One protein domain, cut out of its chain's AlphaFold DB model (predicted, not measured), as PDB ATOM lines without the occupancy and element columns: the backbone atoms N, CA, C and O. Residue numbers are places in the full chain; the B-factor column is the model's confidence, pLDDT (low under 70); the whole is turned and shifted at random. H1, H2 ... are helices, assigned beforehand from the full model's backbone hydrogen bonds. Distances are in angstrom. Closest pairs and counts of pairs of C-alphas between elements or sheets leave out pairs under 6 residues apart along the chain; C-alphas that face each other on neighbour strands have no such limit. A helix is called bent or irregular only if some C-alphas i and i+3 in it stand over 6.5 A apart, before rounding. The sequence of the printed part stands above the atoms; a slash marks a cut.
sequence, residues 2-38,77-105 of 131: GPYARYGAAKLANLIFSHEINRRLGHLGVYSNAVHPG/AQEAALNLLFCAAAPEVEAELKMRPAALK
ATOM      1  N   GLY A   2     348.328 418.180 373.449       82.38
ATOM      2  CA  GLY A   2     347.757 417.080 372.661       82.38
ATOM      3  C   GLY A   2     346.983 416.054 373.512       82.38
ATOM      4  O   GLY A   2     347.060 416.109 374.744       82.38
ATOM      5  N   PRO A   3     346.252 415.112 372.888       80.56
ATOM      6  CA  PRO A   3     345.385 414.153 373.585       80.56
ATOM      7  C   PRO A   3     346.101 413.329 374.667       80.56
ATOM      8  O   PRO A   3     345.607 413.231 375.787       80.56
ATOM      9  N   TYR A   4     347.304 412.819 374.380       81.88
ATOM     10  CA  TYR A   4     348.102 412.047 375.340       81.88
ATOM     11  C   TYR A   4     348.569 412.875 376.542       81.88
ATOM     12  O   TYR A   4     348.517 412.400 377.673       81.88
ATOM     13  N   ALA A   5     348.962 414.132 376.324       86.50
ATOM     14  CA  ALA A   5     349.354 415.030 377.409       86.50
ATOM     15  C   ALA A   5     348.162 415.361 378.324       86.50
ATOM     16  O   ALA A   5     348.299 415.366 379.547       86.50
ATOM     17  N   ARG A   6     346.971 415.579 377.744       89.38
ATOM     18  CA  ARG A   6     345.727 415.788 378.507       89.38
ATOM     19  C   ARG A   6     345.342 414.543 379.310       89.38
ATOM     20  O   ARG A   6     344.996 414.663 380.480       89.38
ATOM     21  N   TYR A   7     345.450 413.358 378.707       89.19
ATOM     22  CA  TYR A   7     345.229 412.083 379.392       89.19
ATOM     23  C   TYR A   7     346.203 411.887 380.561       89.19
ATOM     24  O   TYR A   7     345.775 411.540 381.660       89.19
ATOM     25  N   GLY A   8     347.493 412.177 380.356       92.44
ATOM     26  CA  GLY A   8     348.510 412.121 381.406       92.44
ATOM     27  C   GLY A   8     348.197 413.059 382.574       92.44
ATOM     28  O   GLY A   8     348.218 412.627 383.724       92.44
ATOM     29  N   ALA A   9     347.817 414.309 382.288       95.38
ATOM     30  CA  ALA A   9     347.396 415.263 383.315       95.38
ATOM     31  C   ALA A   9     346.160 414.773 384.094       95.38
ATOM     32  O   ALA A   9     346.132 414.861 385.320       95.38
ATOM     33  N   ALA A  10     345.169 414.197 383.404       95.12
ATOM     34  CA  ALA A  10     343.987 413.624 384.045       95.12
ATOM     35  C   ALA A  10     344.333 412.415 384.937       95.12
ATOM     36  O   ALA A  10     343.840 412.310 386.059       95.12
ATOM     37  N   LYS A  11     345.218 411.514 384.487       94.12
ATOM     38  CA  LYS A  11     345.658 410.368 385.300       94.12
ATOM     39  C   LYS A  11     346.501 410.793 386.499       94.12
ATOM     40  O   LYS A  11     346.311 410.236 387.576       94.12
ATOM     41  N   LEU A  12     347.353 411.806 386.353       96.12
ATOM     42  CA  LEU A  12     348.071 412.397 387.481       96.12
ATOM     43  C   LEU A  12     347.101 413.002 388.507       96.12
ATOM     44  O   LEU A  12     347.266 412.782 389.705       96.12
ATOM     45  N   ALA A  13     346.061 413.705 388.049       96.44
ATOM     46  CA  ALA A  13     345.027 414.232 388.934       96.44
ATOM     47  C   ALA A  13     344.320 413.114 389.723       96.44
ATOM     48  O   ALA A  13     344.106 413.273 390.922       96.44
ATOM     49  N   ASN A  14     344.044 411.961 389.102       96.00
ATOM     50  CA  ASN A  14     343.480 410.802 389.804       96.00
ATOM     51  C   ASN A  14     344.408 410.259 390.905       96.00
ATOM     52  O   ASN A  14     343.922 409.902 391.976       96.00
ATOM     53  N   LEU A  15     345.729 410.214 390.675       95.25
ATOM     54  CA  LEU A  15     346.693 409.785 391.700       95.25
ATOM     55  C   LEU A  15     346.676 410.727 392.909       95.25
ATOM     56  O   LEU A  15     346.595 410.278 394.051       95.25
ATOM     57  N   ILE A  16     346.703 412.037 392.651       95.69
ATOM     58  CA  ILE A  16     346.645 413.064 393.699       95.69
ATOM     59  C   ILE A  16     345.310 412.992 394.445       95.69
ATOM     60  O   ILE A  16     345.279 413.100 395.669       95.69
ATOM     61  N   PHE A  17     344.210 412.779 393.722       95.50
ATOM     62  CA  PHE A  17     342.882 412.637 394.307       95.50
ATOM     63  C   PHE A  17     342.806 411.432 395.248       95.50
ATOM     64  O   PHE A  17     342.393 411.582 396.396       95.50
ATOM     65  N   SER A  18     343.266 410.264 394.796       94.44
ATOM     66  CA  SER A  18     343.302 409.053 395.619       94.44
ATOM     67  C   SER A  18     344.144 409.260 396.884       94.44
ATOM     68  O   SER A  18     343.692 408.961 397.991       94.44
ATOM     69  N   HIS A  19     345.312 409.893 396.744       92.25
ATOM     70  CA  HIS A  19     346.166 410.244 397.876       92.25
ATOM     71  C   HIS A  19     345.472 411.173 398.884       92.25
ATOM     72  O   HIS A  19     345.524 410.932 400.090       92.25
ATOM     73  N   GLU A  20     344.798 412.227 398.413       94.19
ATOM     74  CA  GLU A  20     344.109 413.183 399.284       94.19
ATOM     75  C   GLU A  20     342.895 412.576 399.993       94.19
ATOM     76  O   GLU A  20     342.662 412.898 401.159       94.19
ATOM     77  N   ILE A  21     342.145 411.689 399.333       93.69
ATOM     78  CA  ILE A  21     341.060 410.940 399.981       93.69
ATOM     79  C   ILE A  21     341.628 410.066 401.095       93.69
ATOM     80  O   ILE A  21     341.152 410.152 402.226       93.69
ATOM     81  N   ASN A  22     342.691 409.305 400.821       91.81
ATOM     82  CA  ASN A  22     343.310 408.452 401.829       91.81
ATOM     83  C   ASN A  22     343.876 409.266 403.005       91.81
ATOM     84  O   ASN A  22     343.692 408.908 404.163       91.81
ATOM     85  N   ARG A  23     344.501 410.420 402.732       89.81
ATOM     86  CA  ARG A  23     344.990 411.333 403.775       89.81
ATOM     87  C   ARG A  23     343.862 411.864 404.662       89.81
ATOM     88  O   ARG A  23     344.067 412.048 405.859       89.81
ATOM     89  N   ARG A  24     342.698 412.170 404.080       91.44
ATOM     90  CA  ARG A  24     341.568 412.781 404.798       91.44
ATOM     91  C   ARG A  24     340.699 411.765 405.518       91.44
ATOM     92  O   ARG A  24     340.225 412.089 406.594       91.44
ATOM     93  N   LEU A  25     340.477 410.588 404.940       93.19
ATOM     94  CA  LEU A  25     339.500 409.613 405.434       93.19
ATOM     95  C   LEU A  25     340.128 408.304 405.931       93.19
ATOM     96  O   LEU A  25     339.433 407.519 406.567       93.19
ATOM     97  N   GLY A  26     341.430 408.082 405.719       90.12
ATOM     98  CA  GLY A  26     342.096 406.837 406.118       90.12
ATOM     99  C   GLY A  26     342.007 406.551 407.618       90.12
ATOM    100  O   GLY A  26     341.834 405.408 408.018       90.12
ATOM    101  N   HIS A  27     342.013 407.593 408.458       88.69
ATOM    102  CA  HIS A  27     341.824 407.457 409.909       88.69
ATOM    103  C   HIS A  27     340.411 406.993 410.311       88.69
ATOM    104  O   HIS A  27     340.220 406.528 411.429       88.69
ATOM    105  N   LEU A  28     339.431 407.110 409.408       92.38
ATOM    106  CA  LEU A  28     338.063 406.608 409.576       92.38
ATOM    107  C   LEU A  28     337.898 405.189 409.009       92.38
ATOM    108  O   LEU A  28     336.777 404.698 408.913       92.38
ATOM    109  N   GLY A  29     338.989 404.543 408.580       90.31
ATOM    110  CA  GLY A  29     338.958 403.227 407.940       90.31
ATOM    111  C   GLY A  29     338.510 403.247 406.476       90.31
ATOM    112  O   GLY A  29     338.269 402.190 405.903       90.31
ATOM    113  N   VAL A  30     338.399 404.427 405.851       92.25
ATOM    114  CA  VAL A  30     338.073 404.559 404.424       92.25
ATOM    115  C   VAL A  30     339.355 404.797 403.635       92.25
ATOM    116  O   VAL A  30     339.935 405.884 403.678       92.25
ATOM    117  N   TYR A  31     339.773 403.786 402.879       92.44
ATOM    118  CA  TYR A  31     341.011 403.827 402.107       92.44
ATOM    119  C   TYR A  31     340.765 404.097 400.624       92.44
ATOM    120  O   TYR A  31     339.770 403.665 400.042       92.44
ATOM    121  N   SER A  32     341.705 404.799 399.992       92.75
ATOM    122  CA  SER A  32     341.712 404.998 398.542       92.75
ATOM    123  C   SER A  32     343.072 404.618 397.979       92.75
ATOM    124  O   SER A  32     344.087 405.208 398.342       92.75
ATOM    125  N   ASN A  33     343.063 403.642 397.071       91.81
ATOM    126  CA  ASN A  33     344.252 403.112 396.419       91.81
ATOM    127  C   ASN A  33     344.248 403.473 394.932       91.81
ATOM    128  O   ASN A  33     343.212 403.432 394.267       91.81
ATOM    129  N   ALA A  34     345.430 403.765 394.397       93.06
ATOM    130  CA  ALA A  34     345.653 403.897 392.968       93.06
ATOM    131  C   ALA A  34     346.494 402.717 392.477       93.06
ATOM    132  O   ALA A  34     347.609 402.516 392.950       93.06
ATOM    133  N   VAL A  35     345.964 401.955 391.519       92.25
ATOM    134  CA  VAL A  35     346.617 400.761 390.971       92.25
ATOM    135  C   VAL A  35     346.838 400.901 389.470       92.25
ATOM    136  O   VAL A  35     345.991 401.426 388.742       92.25
ATOM    137  N   HIS A  36     347.993 400.429 389.004       90.50
ATOM    138  CA  HIS A  36     348.308 400.314 387.589       90.50
ATOM    139  C   HIS A  36     348.181 398.838 387.180       90.50
ATOM    140  O   HIS A  36     349.046 398.045 387.544       90.50
ATOM    141  N   PRO A  37     347.145 398.445 386.417       87.56
ATOM    142  CA  PRO A  37     346.869 397.039 386.110       87.56
ATOM    143  C   PRO A  37     347.774 396.452 385.008       87.56
ATOM    144  O   PRO A  37     347.484 395.390 384.468       87.56
ATOM    145  N   GLY A  38     348.844 397.159 384.640       85.50
ATOM    146  CA  GLY A  38     349.687 396.835 383.493       85.50
ATOM    147  C   GLY A  38     349.119 397.380 382.184       85.50
ATOM    148  O   GLY A  38     348.230 398.234 382.164       85.50
ATOM    149  N   ALA A  77     341.388 391.652 380.149       88.06
ATOM    150  CA  ALA A  77     340.641 392.541 381.042       88.06
ATOM    151  C   ALA A  77     340.360 391.894 382.412       88.06
ATOM    152  O   ALA A  77     340.428 392.570 383.437       88.06
ATOM    153  N   GLN A  78     340.088 390.586 382.437       89.62
ATOM    154  CA  GLN A  78     339.834 389.820 383.656       89.62
ATOM    155  C   GLN A  78     341.094 389.687 384.518       89.62
ATOM    156  O   GLN A  78     341.042 389.929 385.718       89.62
ATOM    157  N   GLU A  79     342.235 389.365 383.905       90.69
ATOM    158  CA  GLU A  79     343.527 389.250 384.598       90.69
ATOM    159  C   GLU A  79     343.946 390.594 385.197       90.69
ATOM    160  O   GLU A  79     344.306 390.692 386.366       90.69
ATOM    161  N   ALA A  80     343.810 391.664 384.414       90.12
ATOM    162  CA  ALA A  80     344.064 393.024 384.859       90.12
ATOM    163  C   ALA A  80     343.166 393.447 386.037       90.12
ATOM    164  O   ALA A  80     343.614 394.193 386.915       90.12
ATOM    165  N   ALA A  81     341.917 392.970 386.076       92.50
ATOM    166  CA  ALA A  81     340.975 393.252 387.157       92.50
ATOM    167  C   ALA A  81     341.375 392.597 388.489       92.50
ATOM    168  O   ALA A  81     341.008 393.118 389.543       92.50
ATOM    169  N   LEU A  82     342.176 391.525 388.472       94.69
ATOM    170  CA  LEU A  82     342.680 390.900 389.700       94.69
ATOM    171  C   LEU A  82     343.530 391.868 390.529       94.69
ATOM    172  O   LEU A  82     343.427 391.857 391.749       94.69
ATOM    173  N   ASN A  83     344.286 392.767 389.891       93.50
ATOM    174  CA  ASN A  83     345.050 393.800 390.601       93.50
ATOM    175  C   ASN A  83     344.131 394.758 391.380       93.50
ATOM    176  O   ASN A  83     344.438 395.142 392.506       93.50
ATOM    177  N   LEU A  84     342.985 395.130 390.796       93.06
ATOM    178  CA  LEU A  84     341.979 395.964 391.463       93.06
ATOM    179  C   LEU A  84     341.310 395.213 392.612       93.06
ATOM    180  O   LEU A  84     341.173 395.771 393.698       93.06
ATOM    181  N   LEU A  85     340.919 393.958 392.377       94.62
ATOM    182  CA  LEU A  85     340.283 393.117 393.388       94.62
ATOM    183  C   LEU A  85     341.221 392.871 394.572       94.62
ATOM    184  O   LEU A  85     340.812 393.043 395.717       94.62
ATOM    185  N   PHE A  86     342.485 392.553 394.299       94.38
ATOM    186  CA  PHE A  86     343.517 392.392 395.317       94.38
ATOM    187  C   PHE A  86     343.683 393.677 396.137       94.38
ATOM    188  O   PHE A  86     343.540 393.650 397.353       94.38
ATOM    189  N   CYS A  87     343.873 394.831 395.489       93.44
ATOM    190  CA  CYS A  87     344.000 396.110 396.198       93.44
ATOM    191  C   CYS A  87     342.750 396.528 396.994       93.44
ATOM    192  O   CYS A  87     342.865 397.401 397.856       93.44
ATOM    193  N   ALA A  88     341.573 395.988 396.674       93.31
ATOM    194  CA  ALA A  88     340.317 396.325 397.339       93.31
ATOM    195  C   ALA A  88     339.951 395.365 398.481       93.31
ATOM    196  O   ALA A  88     339.320 395.800 399.439       93.31
ATOM    197  N   ALA A  89     340.308 394.082 398.369       94.56
ATOM    198  CA  ALA A  89     339.800 393.025 399.247       94.56
ATOM    199  C   ALA A  89     340.880 392.278 400.043       94.56
ATOM    200  O   ALA A  89     340.537 391.553 400.975       94.56
ATOM    201  N   ALA A  90     342.161 392.407 399.687       95.38
ATOM    202  CA  ALA A  90     343.222 391.668 400.361       95.38
ATOM    203  C   ALA A  90     343.459 392.214 401.788       95.38
ATOM    204  O   ALA A  90     343.735 393.411 401.947       95.38
ATOM    205  N   PRO A  91     343.389 391.370 402.836       93.94
ATOM    206  CA  PRO A  91     343.568 391.815 404.219       93.94
ATOM    207  C   PRO A  91     344.992 392.318 404.487       93.94
ATOM    208  O   PRO A  91     345.187 393.197 405.330       93.94
ATOM    209  N   GLU A  92     345.990 391.824 403.748       93.50
ATOM    210  CA  GLU A  92     347.375 392.288 403.867       93.50
ATOM    211  C   GLU A  92     347.515 393.748 403.412       93.50
ATOM    212  O   GLU A  92     348.272 394.518 404.004       93.50
ATOM    213  N   VAL A  93     346.738 394.153 402.401       91.88
ATOM    214  CA  VAL A  93     346.708 395.538 401.907       91.88
ATOM    215  C   VAL A  93     346.076 396.458 402.948       91.88
ATOM    216  O   VAL A  93     346.592 397.545 403.208       91.88
ATOM    217  N   GLU A  94     344.990 396.029 403.594       89.56
ATOM    218  CA  GLU A  94     344.365 396.799 404.673       89.56
ATOM    219  C   GLU A  94     345.304 396.955 405.881       89.56
ATOM    220  O   GLU A  94     345.415 398.045 406.452       89.56
ATOM    221  N   ALA A  95     346.016 395.888 406.252       90.38
ATOM    222  CA  ALA A  95     347.019 395.926 407.313       90.38
ATOM    223  C   ALA A  95     348.146 396.926 406.998       90.38
ATOM    224  O   ALA A  95     348.500 397.732 407.863       90.38
ATOM    225  N   GLU A  96     348.660 396.942 405.763       88.56
ATOM    226  CA  GLU A  96     349.657 397.932 405.332       88.56
ATOM    227  C   GLU A  96     349.103 399.362 405.440       88.56
ATOM    228  O   GLU A  96     349.767 400.263 405.959       88.56
ATOM    229  N   LEU A  97     347.863 399.581 404.998       87.00
ATOM    230  CA  LEU A  97     347.220 400.898 405.006       87.00
ATOM    231  C   LEU A  97     346.994 401.448 406.416       87.00
ATOM    232  O   LEU A  97     347.145 402.655 406.614       87.00
ATOM    233  N   LYS A  98     346.701 400.584 407.393       85.44
ATOM    234  CA  LYS A  98     346.599 400.958 408.814       85.44
ATOM    235  C   LYS A  98     347.939 401.382 409.409       85.44
ATOM    236  O   LYS A  98     347.972 402.256 410.271       85.44
ATOM    237  N   MET A  99     349.035 400.763 408.967       82.69
ATOM    238  CA  MET A  99     350.384 401.074 409.452       82.69
ATOM    239  C   MET A  99     351.020 402.271 408.740       82.69
ATOM    240  O   MET A  99     352.015 402.818 409.222       82.69
ATOM    241  N   ARG A 100     350.478 402.691 407.590       78.19
ATOM    242  CA  ARG A 100     351.023 403.826 406.845       78.19
ATOM    243  C   ARG A 100     350.952 405.107 407.681       78.19
ATOM    244  O   ARG A 100     349.884 405.454 408.185       78.19
ATOM    245  N   PRO A 101     352.061 405.860 407.789       68.81
ATOM    246  CA  PRO A 101     352.046 407.132 408.491       68.81
ATOM    247  C   PRO A 101     351.050 408.083 407.825       68.81
ATOM    248  O   PRO A 101     350.894 408.082 406.598       68.81
ATOM    249  N   ALA A 102     350.397 408.919 408.639       62.00
ATOM    250  CA  ALA A 102     349.554 409.998 408.142       62.00
ATOM    251  C   ALA A 102     350.327 410.771 407.063       62.00
ATOM    252  O   ALA A 102     351.495 411.113 407.261       62.00
ATOM    253  N   ALA A 103     349.689 410.948 405.902       66.25
ATOM    254  CA  ALA A 103     350.361 411.317 404.662       66.25
ATOM    255  C   ALA A 103     351.292 412.531 404.801       66.25
ATOM    256  O   ALA A 103     351.096 413.374 405.681       66.25
ATOM    257  N   LEU A 104     352.263 412.621 403.880       57.03
ATOM    258  CA  LEU A 104     353.264 413.684 403.772       57.03
ATOM    259  C   LEU A 104     352.720 415.015 404.302       57.03
ATOM    260  O   LEU A 104     351.739 415.544 403.770       57.03
ATOM    261  N   LYS A 105     353.356 415.526 405.365       54.59
ATOM    262  CA  LYS A 105     352.963 416.770 406.030       54.59
ATOM    263  C   LYS A 105     352.683 417.819 404.949       54.59
ATOM    264  O   LYS A 105     353.563 418.035 404.106       54.59
TER     265      LYS A 105
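AT A GLANCE: This is residues 2 to 38 and 77 to 105 of the 131 residues of the protein "WWOX protein" of Symbiodinium sp. KB8 (UniProt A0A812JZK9). Look for a loose three-sided frame: the long helix H1 makes one side, the shorter H2 makes the opposite side and runs towards the same end, and the short H3 crosses from the end of H2 towards the end of H1. Residues 29 to 38, a stretch with no named element, fold back from the end of H1 into the space between H1 and H2, while residues 2 to 13, of which 3 to 13 belong to H1, stick out at the open end. You have 66 printed residues with three named helices, in the order H1, H2, H3, and no named strand; the class is all helix. The whole is loose, with a radius of gyration of the C-alphas of 13.7 A, and its outline is flat, spanning 40 by 34 by 14 A.

HOW THE PARTS SIT: Begin with H1, residues 3 to 28, the longest helix, which has a kink of 32 degrees near residue 22. It is irregular: C-alphas 24 and 27 are 7.4 A apart, and its line is a rough one. Near its end, look across to H3, residues 91 to 99: the two are close but not clearly touching, and their closest C-alphas, those of Gly 26 and Lys 98, are 7.9 A apart. Their lines are about perpendicular, at 75 degrees. From H3 go on to H2, residues 77 to 89, again close but not clearly touching, with the closest C-alphas, those of Cys 87 and Val 93, 6.3 A apart. H2 and H3 run the same way at a steep tilt of 50 degrees. H1 and H2 are apart. In the backbone of H3 every O i to N i+4 pair is within hydrogen-bond range; in H1 it is 20 of 22 and in H2 7 of 9.

IN THESE COORDINATES: Find C-alpha 3 at (345.385, 414.153, 373.585); from there H1 runs through 26 residues to C-alpha 28 at (338.063, 406.608, 409.576), 37.5 A from first to last C-alpha. H2, 13 residues, begins at C-alpha 77 and is 18.2 A long to C-alpha 89. H3, 9 residues, begins at Pro 91 and ends at C-alpha 99 at (350.384, 401.074, 409.452), 12.6 A from its first C-alpha.

THE WHOLE: The two C-alphas farthest apart are those of Gly 2 and Pro 91, at 40.6 A. Residues 39 to 76 are cut out, and C-alphas 38 and 77 are 10.3 A apart across the cut, within the link from H1 to H2. The link from H2 to H3 is tight, with 1 residue. Read the B-factor column for the model's confidence: the mean pLDDT of the printed part is 88.9, and residues 101 to 105 are under 70.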